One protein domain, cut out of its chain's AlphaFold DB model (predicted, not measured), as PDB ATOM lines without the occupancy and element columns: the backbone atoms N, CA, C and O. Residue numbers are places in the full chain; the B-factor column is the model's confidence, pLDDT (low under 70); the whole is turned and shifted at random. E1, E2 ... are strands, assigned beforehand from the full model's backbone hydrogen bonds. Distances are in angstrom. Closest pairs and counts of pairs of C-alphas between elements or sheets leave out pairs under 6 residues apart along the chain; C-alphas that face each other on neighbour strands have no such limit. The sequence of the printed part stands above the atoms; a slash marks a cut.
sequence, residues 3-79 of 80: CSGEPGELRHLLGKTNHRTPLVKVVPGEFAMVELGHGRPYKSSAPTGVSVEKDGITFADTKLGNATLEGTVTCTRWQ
ATOM      1  N   CYS A   3     -48.060  55.143   3.359       66.31
ATOM      2  CA  CYS A   3     -46.886  54.497   3.932       66.31
ATOM      3  C   CYS A   3     -45.668  55.388   3.664       66.31
ATOM      4  O   CYS A   3     -45.536  55.936   2.573       66.31
ATOM      5  N   SER A   4     -44.810  55.559   4.664       63.97
ATOM      6  CA  SER A   4     -43.558  56.320   4.567       63.97
ATOM      7  C   SER A   4     -42.396  55.423   4.979       63.97
ATOM      8  O   SER A   4     -42.472  54.842   6.068       63.97
ATOM      9  N   GLY A   5     -41.367  55.317   4.137       61.25
ATOM     10  CA  GLY A   5     -40.178  54.475   4.331       61.25
ATOM     11  C   GLY A   5     -39.300  54.446   3.071       61.25
ATOM     12  O   GLY A   5     -39.802  54.717   1.983       61.25
ATOM     13  N   GLU A   6     -38.004  54.138   3.206       54.84
ATOM     14  CA  GLU A   6     -37.073  54.116   2.064       54.84
ATOM     15  C   GLU A   6     -37.469  53.040   1.023       54.84
ATOM     16  O   GLU A   6     -37.814  51.915   1.404       54.84
ATOM     17  N   PRO A   7     -37.417  53.338  -0.292       45.16
ATOM     18  CA  PRO A   7     -37.738  52.366  -1.332       45.16
ATOM     19  C   PRO A   7     -36.730  51.205  -1.346       45.16
ATOM     20  O   PRO A   7     -35.546  51.403  -1.598       45.16
ATOM     21  N   GLY A   8     -37.213  49.979  -1.128       58.38
ATOM     22  CA  GLY A   8     -36.438  48.737  -1.268       58.38
ATOM     23  C   GLY A   8     -36.536  47.836  -0.043       58.38
ATOM     24  O   GLY A   8     -36.981  46.697  -0.157       58.38
ATOM     25  N   GLU A   9     -36.212  48.374   1.130       52.44
ATOM     26  CA  GLU A   9     -36.283  47.691   2.422       52.44
ATOM     27  C   GLU A   9     -37.156  48.542   3.337       52.44
ATOM     28  O   GLU A   9     -36.730  49.574   3.857       52.44
ATOM     29  N   LEU A  10     -38.409  48.142   3.523       54.84
ATOM     30  CA  LEU A  10     -39.338  48.858   4.386       54.84
ATOM     31  C   LEU A  10     -38.984  48.623   5.851       54.84
ATOM     32  O   LEU A  10     -39.625  47.851   6.562       54.84
ATOM     33  N   ARG A  11     -37.929  49.306   6.299       54.34
ATOM     34  CA  ARG A  11     -37.427  49.229   7.670       54.34
ATOM     35  C   ARG A  11     -38.468  49.753   8.633       54.34
ATOM     36  O   ARG A  11     -38.691  49.135   9.661       54.34
ATOM     37  N   HIS A  12     -39.117  50.858   8.276       55.47
ATOM     38  CA  HIS A  12     -40.168  51.496   9.053       55.47
ATOM     39  C   HIS A  12     -41.384  51.733   8.165       55.47
ATOM     40  O   HIS A  12     -41.251  52.317   7.094       55.47
ATOM     41  N   LEU A  13     -42.569  51.334   8.624       62.91
ATOM     42  CA  LEU A  13     -43.816  51.642   7.929       62.91
ATOM     43  C   LEU A  13     -44.798  52.294   8.884       62.91
ATOM     44  O   LEU A  13     -45.067  51.768   9.963       62.91
ATOM     45  N   LEU A  14     -45.328  53.442   8.463       63.09
ATOM     46  CA  LEU A  14     -46.349  54.182   9.184       63.09
ATOM     47  C   LEU A  14     -47.631  54.245   8.364       63.09
ATOM     48  O   LEU A  14     -47.745  55.065   7.463       63.09
ATOM     49  N   GLY A  15     -48.595  53.403   8.700       61.94
ATOM     50  CA  GLY A  15     -49.912  53.386   8.097       61.94
ATOM     51  C   GLY A  15     -50.840  54.428   8.710       61.94
ATOM     52  O   GLY A  15     -51.098  54.365   9.911       61.94
ATOM     53  N   LYS A  16     -51.346  55.375   7.906       63.16
ATOM     54  CA  LYS A  16     -52.345  56.381   8.333       63.16
ATOM     55  C   LYS A  16     -53.476  56.575   7.318       63.16
ATOM     56  O   LYS A  16     -53.264  56.493   6.101       63.16
ATOM     57  N   THR A  17     -54.665  56.923   7.811       62.22
ATOM     58  CA  THR A  17     -55.815  57.406   7.024       62.22
ATOM     59  C   THR A  17     -56.078  58.879   7.368       62.22
ATOM     60  O   THR A  17     -56.716  59.175   8.367       62.22
ATOM     61  N   ASN A  18     -55.561  59.839   6.586       59.50
ATOM     62  CA  ASN A  18     -55.807  61.290   6.765       59.50
ATOM     63  C   ASN A  18     -55.770  61.773   8.237       59.50
ATOM     64  O   ASN A  18     -56.732  62.357   8.733       59.50
ATOM     65  N   HIS A  19     -54.666  61.490   8.941       55.88
ATOM     66  CA  HIS A  19     -54.445  61.827  10.362       55.88
ATOM     67  C   HIS A  19     -55.424  61.198  11.371       55.88
ATOM     68  O   HIS A  19     -55.452  61.605  12.531       55.88
ATOM     69  N   ARG A  20     -56.196  60.189  10.960       63.25
ATOM     70  CA  ARG A  20     -57.064  59.384  11.823       63.25
ATOM     71  C   ARG A  20     -56.536  57.957  11.946       63.25
ATOM     72  O   ARG A  20     -55.650  57.529  11.203       63.25
ATOM     73  N   THR A  21     -57.090  57.241  12.916       63.34
ATOM     74  CA  THR A  21     -56.887  55.807  13.102       63.34
ATOM     75  C   THR A  21     -57.463  55.018  11.914       63.34
ATOM     76  O   THR A  21     -58.457  55.447  11.318       63.34
ATOM     77  N   PRO A  22     -56.883  53.858  11.570       68.50
ATOM     78  CA  PRO A  22     -55.832  53.166  12.310       68.50
ATOM     79  C   PRO A  22     -54.430  53.751  12.088       68.50
ATOM     80  O   PRO A  22     -54.069  54.095  10.962       68.50
ATOM     81  N   LEU A  23     -53.648  53.844  13.170       81.06
ATOM     82  CA  LEU A  23     -52.213  54.120  13.113       81.06
ATOM     83  C   LEU A  23     -51.465  52.799  13.247       81.06
ATOM     84  O   LEU A  23     -51.568  52.133  14.275       81.06
ATOM     85  N   VAL A  24     -50.698  52.437  12.228       83.94
ATOM     86  CA  VAL A  24     -49.862  51.232  12.240       83.94
ATOM     87  C   VAL A  24     -48.414  51.671  12.147       83.94
ATOM     88  O   VAL A  24     -48.072  52.377  11.209       83.94
ATOM     89  N   LYS A  25     -47.568  51.286  13.102       86.25
ATOM     90  CA  LYS A  25     -46.120  51.508  13.039       86.25
ATOM     91  C   LYS A  25     -45.406  50.175  13.162       86.25
ATOM     92  O   LYS A  25     -45.580  49.498  14.170       86.25
ATOM     93  N   VAL A  26     -44.582  49.826  12.184       85.62
ATOM     94  CA  VAL A  26     -43.836  48.562  12.183       85.62
ATOM     95  C   VAL A  26     -42.367  48.799  11.873       85.62
ATOM     96  O   VAL A  26     -42.044  49.581  10.984       85.62
ATOM     97  N   VAL A  27     -41.524  48.102  12.630       84.94
ATOM     98  CA  VAL A  27     -40.104  47.846  12.411       84.94
ATOM     99  C   VAL A  27     -39.913  46.329  12.519       84.94
ATOM    100  O   VAL A  27     -40.023  45.795  13.627       84.94
ATOM    101  N   PRO A  28     -39.727  45.599  11.405       78.00
ATOM    102  CA  PRO A  28     -39.647  44.139  11.425       78.00
ATOM    103  C   PRO A  28     -38.628  43.627  12.446       78.00
ATOM    104  O   PRO A  28     -37.505  44.113  12.504       78.00
ATOM    105  N   GLY A  29     -39.034  42.670  13.284       82.50
ATOM    106  CA  GLY A  29     -38.177  42.077  14.320       82.50
ATOM    107  C   GLY A  29     -37.896  42.956  15.548       82.50
ATOM    108  O   GLY A  29     -37.520  42.420  16.585       82.50
ATOM    109  N   GLU A  30     -38.132  44.269  15.480       87.75
ATOM    110  CA  GLU A  30     -37.785  45.206  16.561       87.75
ATOM    111  C   GLU A  30     -39.006  45.844  17.226       87.75
ATOM    112  O   GLU A  30     -39.012  46.108  18.426       87.75
ATOM    113  N   PHE A  31     -40.058  46.152  16.467       89.31
ATOM    114  CA  PHE A  31     -41.191  46.887  17.013       89.31
ATOM    115  C   PHE A  31     -42.436  46.773  16.146       89.31
ATOM    116  O   PHE A  31     -42.391  46.913  14.930       89.31
ATOM    117  N   ALA A  32     -43.595  46.625  16.769       90.19
ATOM    118  CA  ALA A  32     -44.863  46.829  16.086       90.19
ATOM    119  C   ALA A  32     -45.853  47.506  17.020       90.19
ATOM    120  O   ALA A  32     -45.870  47.246  18.225       90.19
ATOM    121  N   MET A  33     -46.678  48.377  16.455       91.06
ATOM    122  CA  MET A  33     -47.708  49.116  17.159       91.06
ATOM    123  C   MET A  33     -48.927  49.322  16.275       91.06
ATOM    124  O   MET A  33     -48.790  49.715  15.116       91.06
ATOM    125  N   VAL A  34     -50.109  49.120  16.847       87.56
ATOM    126  CA  VAL A  34     -51.389  49.375  16.191       87.56
ATOM    127  C   VAL A  34     -52.328  50.128  17.128       87.56
ATOM    128  O   VAL A  34     -52.549  49.734  18.271       87.56
ATOM    129  N   GLU A  35     -52.908  51.209  16.621       85.81
ATOM    130  CA  GLU A  35     -53.907  52.035  17.300       85.81
ATOM    131  C   GLU A  35     -55.185  52.064  16.456       85.81
ATOM    132  O   GLU A  35     -55.159  52.531  15.320       85.81
ATOM    133  N   LEU A  36     -56.301  51.549  16.984       78.38
ATOM    134  CA  LEU A  36     -57.561  51.364  16.238       78.38
ATOM    135  C   LEU A  36     -58.648  52.409  16.562       78.38
ATOM    136  O   LEU A  36     -59.779  52.286  16.103       78.38
ATOM    137  N   GLY A  37     -58.334  53.442  17.345       76.25
ATOM    138  CA  GLY A  37     -59.291  54.468  17.775       76.25
ATOM    139  C   GLY A  37     -58.731  55.306  18.922       76.25
ATOM    140  O   GLY A  37     -57.525  55.438  19.054       76.25
ATOM    141  N   HIS A  38     -59.590  55.806  19.812       69.44
ATOM    142  CA  HIS A  38     -59.182  56.616  20.975       69.44
ATOM    143  C   HIS A  38     -58.575  55.810  22.148       69.44
ATOM    144  O   HIS A  38     -58.464  56.318  23.263       69.44
ATOM    145  N   GLY A  39     -58.240  54.537  21.928       73.94
ATOM    146  CA  GLY A  39     -57.674  53.645  22.940       73.94
ATOM    147  C   GLY A  39     -56.151  53.727  23.021       73.94
ATOM    148  O   GLY A  39     -55.493  54.315  22.167       73.94
ATOM    149  N   ARG A  40     -55.565  53.086  24.041       84.31
ATOM    150  CA  ARG A  40     -54.108  52.906  24.079       84.31
ATOM    151  C   ARG A  40     -53.677  52.013  22.909       84.31
ATOM    152  O   ARG A  40     -54.349  51.015  22.652       84.31
ATOM    153  N   PRO A  41     -52.557  52.319  22.243       86.62
ATOM    154  CA  PRO A  41     -52.052  51.474  21.177       86.62
ATOM    155  C   PRO A  41     -51.598  50.115  21.720       86.62
ATOM    156  O   PRO A  41     -50.952  50.028  22.771       86.62
ATOM    157  N   TYR A  42     -51.885  49.063  20.961       89.88
ATOM    158  CA  TYR A  42     -51.291  47.744  21.147       89.88
ATOM    159  C   TYR A  42     -49.870  47.783  20.613       89.88
ATOM    160  O   TYR A  42     -49.651  48.301  19.522       89.88
ATOM    161  N   LYS A  43     -48.894  47.266  21.363       92.75
ATOM    162  CA  LYS A  43     -47.488  47.299  20.949       92.75
ATOM    163  C   LYS A  43     -46.697  46.082  21.408       92.75
ATOM    164  O   LYS A  43     -47.018  45.482  22.430       92.75
ATOM    165  N   SER A  44     -45.638  45.774  20.672       92.50
ATOM    166  CA  SER A  44     -44.622  44.779  21.016       92.50
ATOM    167  C   SER A  44     -43.242  45.296  20.611       92.50
ATOM    168  O   SER A  44     -43.115  45.958  19.583       92.50
ATOM    169  N   SER A  45     -42.225  45.010  21.424       90.94
ATOM    170  CA  SER A  45     -40.811  45.344  21.175       90.94
ATOM    171  C   SER A  45     -40.012  44.187  20.565       90.94
ATOM    172  O   SER A  45     -38.796  44.261  20.474       90.94
ATOM    173  N   ALA A  46     -40.675  43.077  20.250       90.69
ATOM    174  CA  ALA A  46     -40.101  41.945  19.528       90.69
ATOM    175  C   ALA A  46     -41.254  41.172  18.867       90.69
ATOM    176  O   ALA A  46     -41.592  40.065  19.296       90.69
ATOM    177  N   PRO A  47     -41.981  41.797  17.922       90.81
ATOM    178  CA  PRO A  47     -43.132  41.159  17.304       90.81
ATOM    179  C   PRO A  47     -42.692  39.985  16.424       90.81
ATOM    180  O   PRO A  47     -41.718  40.076  15.680       90.81
ATOM    181  N   THR A  48     -43.457  38.900  16.469       91.12
ATOM    182  CA  THR A  48     -43.306  37.747  15.574       91.12
ATOM    183  C   THR A  48     -44.438  37.716  14.551       91.12
ATOM    184  O   THR A  48     -45.519  38.251  14.799       91.12
ATOM    185  N   GLY A  49     -44.199  37.084  13.401       89.81
ATOM    186  CA  GLY A  49     -45.223  36.938  12.361       89.81
ATOM    187  C   GLY A  49     -45.577  38.242  11.643       89.81
ATOM    188  O   GLY A  49     -46.674  38.362  11.114       89.81
ATOM    189  N   VAL A  50     -44.675  39.228  11.649       88.56
ATOM    190  CA  VAL A  50     -44.835  40.477  10.896       88.56
ATOM    191  C   VAL A  50     -43.927  40.445   9.679       88.56
ATOM    192  O   VAL A  50     -42.708  40.372   9.828       88.56
ATOM    193  N   SER A  51     -44.523  40.559   8.498       86.25
ATOM    194  CA  SER A  51     -43.809  40.665   7.226       86.25
ATOM    195  C   SER A  51     -44.102  42.018   6.601       86.25
ATOM    196  O   SER A  51     -45.260  42.430   6.536       86.25
ATOM    197  N   VAL A  52     -43.064  42.712   6.143       80.38
ATOM    198  CA  VAL A  52     -43.212  43.982   5.431       80.38
ATOM    199  C   VAL A  52     -42.683  43.801   4.019       80.38
ATOM    200  O   VAL A  52     -41.541  43.400   3.822       80.38
ATOM    201  N   GLU A  53     -43.538  44.086   3.047       77.62
ATOM    202  CA  GLU A  53     -43.278  43.907   1.624       77.62
ATOM    203  C   GLU A  53     -43.597  45.196   0.871       77.62
ATOM    204  O   GLU A  53     -44.300  46.072   1.376       77.62
ATOM    205  N   LYS A  54     -43.128  45.297  -0.376       72.88
ATOM    206  CA  LYS A  54     -43.338  46.448  -1.271       72.88
ATOM    207  C   LYS A  54     -44.776  46.985  -1.274       72.88
ATOM    208  O   LYS A  54     -44.977  48.186  -1.448       72.88
ATOM    209  N   ASP A  55     -45.761  46.107  -1.132       76.12
ATOM    210  CA  ASP A  55     -47.172  46.458  -1.265       76.12
ATOM    211  C   ASP A  55     -47.868  46.676   0.095       76.12
ATOM    212  O   ASP A  55     -49.026  47.108   0.126       76.12
ATOM    213  N   GLY A  56     -47.197  46.428   1.231       79.94
ATOM    214  CA  GLY A  56     -47.831  46.539   2.547       79.94
ATOM    215  C   GLY A  56     -47.172  45.795   3.712       79.94
ATOM    216  O   GLY A  56     -46.005  45.422   3.680       79.94
ATOM    217  N   ILE A  57     -47.959  45.580   4.769       83.94
ATOM    218  CA  ILE A  57     -47.597  44.777   5.948       83.94
ATOM    219  C   ILE A  57     -48.573  43.615   6.066       83.94
ATOM    220  O   ILE A  57     -49.780  43.832   5.988       83.94
ATOM    221  N   THR A  58     -48.079  42.422   6.368       88.44
ATOM    222  CA  THR A  58     -48.901  41.283   6.778       88.44
ATOM    223  C   THR A  58     -48.592  40.911   8.223       88.44
ATOM    224  O   THR A  58     -47.431  40.819   8.620       88.44
ATOM    225  N   PHE A  59     -49.650  40.701   9.001       88.94
ATOM    226  CA  PHE A  59     -49.624  40.180  10.363       88.94
ATOM    227  C   PHE A  59     -50.184  38.754  10.344       88.94
ATOM    228  O   PHE A  59     -51.309  38.541   9.886       88.94
ATOM    229  N   ALA A  60     -49.413  37.793  10.840       92.50
ATOM    230  CA  ALA A  60     -49.780  36.386  10.952       92.50
ATOM    231  C   ALA A  60     -49.562  35.930  12.399       92.50
ATOM    232  O   ALA A  60     -48.421  35.781  12.836       92.50
ATOM    233  N   ASP A  61     -50.657  35.762  13.149       92.00
ATOM    234  CA  ASP A  61     -50.641  35.473  14.594       92.00
ATOM    235  C   ASP A  61     -49.710  36.419  15.385       92.00
ATOM    236  O   ASP A  61     -48.968  36.036  16.295       92.00
ATOM    237  N   THR A  62     -49.702  37.704  15.013       90.12
ATOM    238  CA  THR A  62     -48.808  38.679  15.642       90.12
ATOM    239  C   THR A  62     -49.361  39.110  16.990       90.12
ATOM    240  O   THR A  62     -50.406  39.755  17.072       90.12
ATOM    241  N   LYS A  63     -48.610  38.856  18.063       91.19
ATOM    242  CA  LYS A  63     -48.968  39.310  19.413       91.19
ATOM    243  C   LYS A  63     -48.484  40.733  19.679       91.19
ATOM    244  O   LYS A  63     -47.279  40.993  19.720       91.19
ATOM    245  N   LEU A  64     -49.427  41.640  19.925       89.69
ATOM    246  CA  LEU A  64     -49.190  43.025  20.337       89.69
ATOM    247  C   LEU A  64     -49.845  43.264  21.703       89.69
ATOM    248  O   LEU A  64     -51.049  43.501  21.812       89.69
ATOM    249  N   GLY A  65     -49.054  43.199  22.774       88.31
ATOM    250  CA  GLY A  65     -49.575  43.246  24.140       88.31
ATOM    251  C   GLY A  65     -50.499  42.057  24.423       88.31
ATOM    252  O   GLY A  65     -50.064  40.911  24.367       88.31
ATOM    253  N   ASN A  66     -51.769  42.331  24.727       88.62
ATOM    254  CA  ASN A  66     -52.806  41.319  24.955       88.62
ATOM    255  C   ASN A  66     -53.686  41.040  23.721       88.62
ATOM    256  O   ASN A  66     -54.681  40.329  23.849       88.62
ATOM    257  N   ALA A  67     -53.361  41.612  22.559       86.62
ATOM    258  CA  ALA A  67     -54.082  41.383  21.313       86.62
ATOM    259  C   ALA A  67     -53.277  40.491  20.364       86.62
ATOM    260  O   ALA A  67     -52.056  40.619  20.265       86.62
ATOM    261  N   THR A  68     -53.985  39.636  19.631       89.00
ATOM    262  CA  THR A  68     -53.460  38.927  18.461       89.00
ATOM    263  C   THR A  68     -53.991  39.617  17.212       89.00
ATOM    264  O   THR A  68     -55.193  39.861  17.105       89.00
ATOM    265  N   LEU A  69     -53.094  39.957  16.290       85.94
ATOM    266  CA  LEU A  69     -53.431  40.536  14.998       85.94
ATOM    267  C   LEU A  69     -53.222  39.524  13.882       85.94
ATOM    268  O   LEU A  69     -52.194  38.851  13.807       85.94
ATOM    269  N   GLU A  70     -54.185  39.521  12.972       89.25
ATOM    270  CA  GLU A  70     -54.147  38.778  11.726       89.25
ATOM    271  C   GLU A  70     -54.715  39.660  10.611       89.25
ATOM    272  O   GLU A  70     -55.746  40.315  10.791       89.25
ATOM    273  N   GLY A  71     -54.019  39.715   9.476       85.69
ATOM    274  CA  GLY A  71     -54.472  40.441   8.291       85.69
ATOM    275  C   GLY A  71     -53.384  41.256   7.600       85.69
ATOM    276  O   GLY A  71     -52.236  41.319   8.039       85.69
ATOM    277  N   THR A  72     -53.771  41.906   6.504       84.06
ATOM    278  CA  THR A  72     -52.858  42.654   5.635       84.06
ATOM    279  C   THR A  72     -53.256  44.119   5.549       84.06
ATOM    280  O   THR A  72     -54.426  44.482   5.423       84.06
ATOM    281  N   VAL A  73     -52.245  44.973   5.595       80.19
ATOM    282  CA  VAL A  73     -52.328  46.415   5.459       80.19
ATOM    283  C   VAL A  73     -51.672  46.806   4.143       80.19
ATOM    284  O   VAL A  73     -50.451  46.808   4.040       80.19
ATOM    285  N   THR A  74     -52.475  47.155   3.140       79.94
ATOM    286  CA  THR A  74     -51.975  47.538   1.810       79.94
ATOM    287  C   THR A  74     -51.624  49.026   1.735       79.94
ATOM    288  O   THR A  74     -52.435  49.904   2.066       79.94
ATOM    289  N   CYS A  75     -50.425  49.324   1.239       74.44
ATOM    290  CA  CYS A  75     -49.960  50.677   0.964       74.44
ATOM    291  C   CYS A  75     -50.535  51.168  -0.363       74.44
ATOM    292  O   CYS A  75     -50.225  50.649  -1.428       74.44
ATOM    293  N   THR A  76     -51.382  52.198  -0.314       68.44
ATOM    294  CA  THR A  76     -52.007  52.750  -1.530       68.44
ATOM    295  C   THR A  76     -51.234  53.941  -2.093       68.44
ATOM    296  O   THR A  76     -51.463  54.319  -3.238       68.44
ATOM    297  N   ARG A  77     -50.375  54.576  -1.281       65.88
ATOM    298  CA  ARG A  77     -49.486  55.684  -1.664       65.88
ATOM    299  C   ARG A  77     -48.231  55.692  -0.789       65.88
ATOM    300  O   ARG A  77     -48.356  55.581   0.431       65.88
ATOM    301  N   TRP A  78     -47.076  55.889  -1.419       64.56
ATOM    302  CA  TRP A  78     -45.788  56.110  -0.764       64.56
ATOM    303  C   TRP A  78     -45.529  57.610  -0.624       64.56
ATOM    304  O   TRP A  78     -45.811  58.369  -1.553       64.56
ATOM    305  N   GLN A  79     -45.073  58.039   0.549       63.09
ATOM    306  CA  GLN A  79     -44.513  59.373   0.765       63.09
ATOM    307  C   GLN A  79     -43.039  59.206   1.129       63.09
ATOM    308  O   GLN A  79     -42.737  58.370   1.986       63.09
TER     309      GLN A  79
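AT A GLANCE: This is residues 3 to 79 of the 80 residues of an uncharacterized protein of Streptomyces cacaoi subsp. cacaoi (UniProt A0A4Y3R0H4). Two small antiparallel sheets lie partly face to face as a sandwich, their strands crossed at 85 degrees: a nearly flat sheet E1 E2 E3 E4 and a twisted sheet E5 E6 E7 whose long strands E6 and E7 bend. The short strand E8 follows E7 and pairs with the first printed residues, 3 to 4. The printed part has 77 residues with no named helix and eight strands, E1 to E8 in order along the chain, and its class is all strand. It is compact, with a radius of gyration of the C-alphas of 11.5 A, and rounded, spanning 32 by 26 by 18 A.

HOW THE PARTS SIT: Strands E1, residues 13 to 17, E2, residues 20 to 27, E3, residues 31 to 35, and E4, residues 42 to 44, form a meander, each strand the antiparallel neighbour of the one before. E1 and E2 are a hairpin, with N 15 and O 24 within hydrogen-bond range at 2.8 A. E2 and E3 are a hairpin with N 27 and O 31 at 2.7 A, and E3 and E4 one with N 34 and O 42 at 2.8 A. E5, residues 50 to 53, E6, residues 56 to 64, and E7, residues 67 to 74, form a second meander. N 58 and O 51 are 2.8 A apart in the hairpin E5 and E6, and N 73 and O 57 are 2.7 A apart in the hairpin E6 and E7. E6 bends by 96 degrees at residue 61, and E7 by 58 degrees at residue 70. Between the sheets, the closest C-alphas of E4 and E6 are those of Lys 43 and Leu 64, 4.6 A apart. Those of E3 and E6 are Met 33 and Leu 64, 7.0 A apart. E7 runs on into E8, residues 77 to 79, at 95 degrees. Residues 78 to 79 of E8 pair in parallel with residues 3 to 4.

IN THESE COORDINATES: E1 begins at C-alpha 13, (-43.816, 51.642, 7.929). E2 measures 20.5 A from first to last C-alpha, E6 18.2 A and E7 20.6 A. E5 begins at C-alpha 50, (-44.835, 40.477, 10.896), and E8 ends at C-alpha 79, (-44.513, 59.373, 0.765).

THE WHOLE: The two C-alphas farthest apart are those of Gly 8 and His 38, 32.8 A. The printed part has no cut. The link E3 to E4 is short, and the other links between named strands are tight. The mean pLDDT of the printed part is 77.6; residues 3 to 22, residue 38 and residues 76 to 79 are under 70.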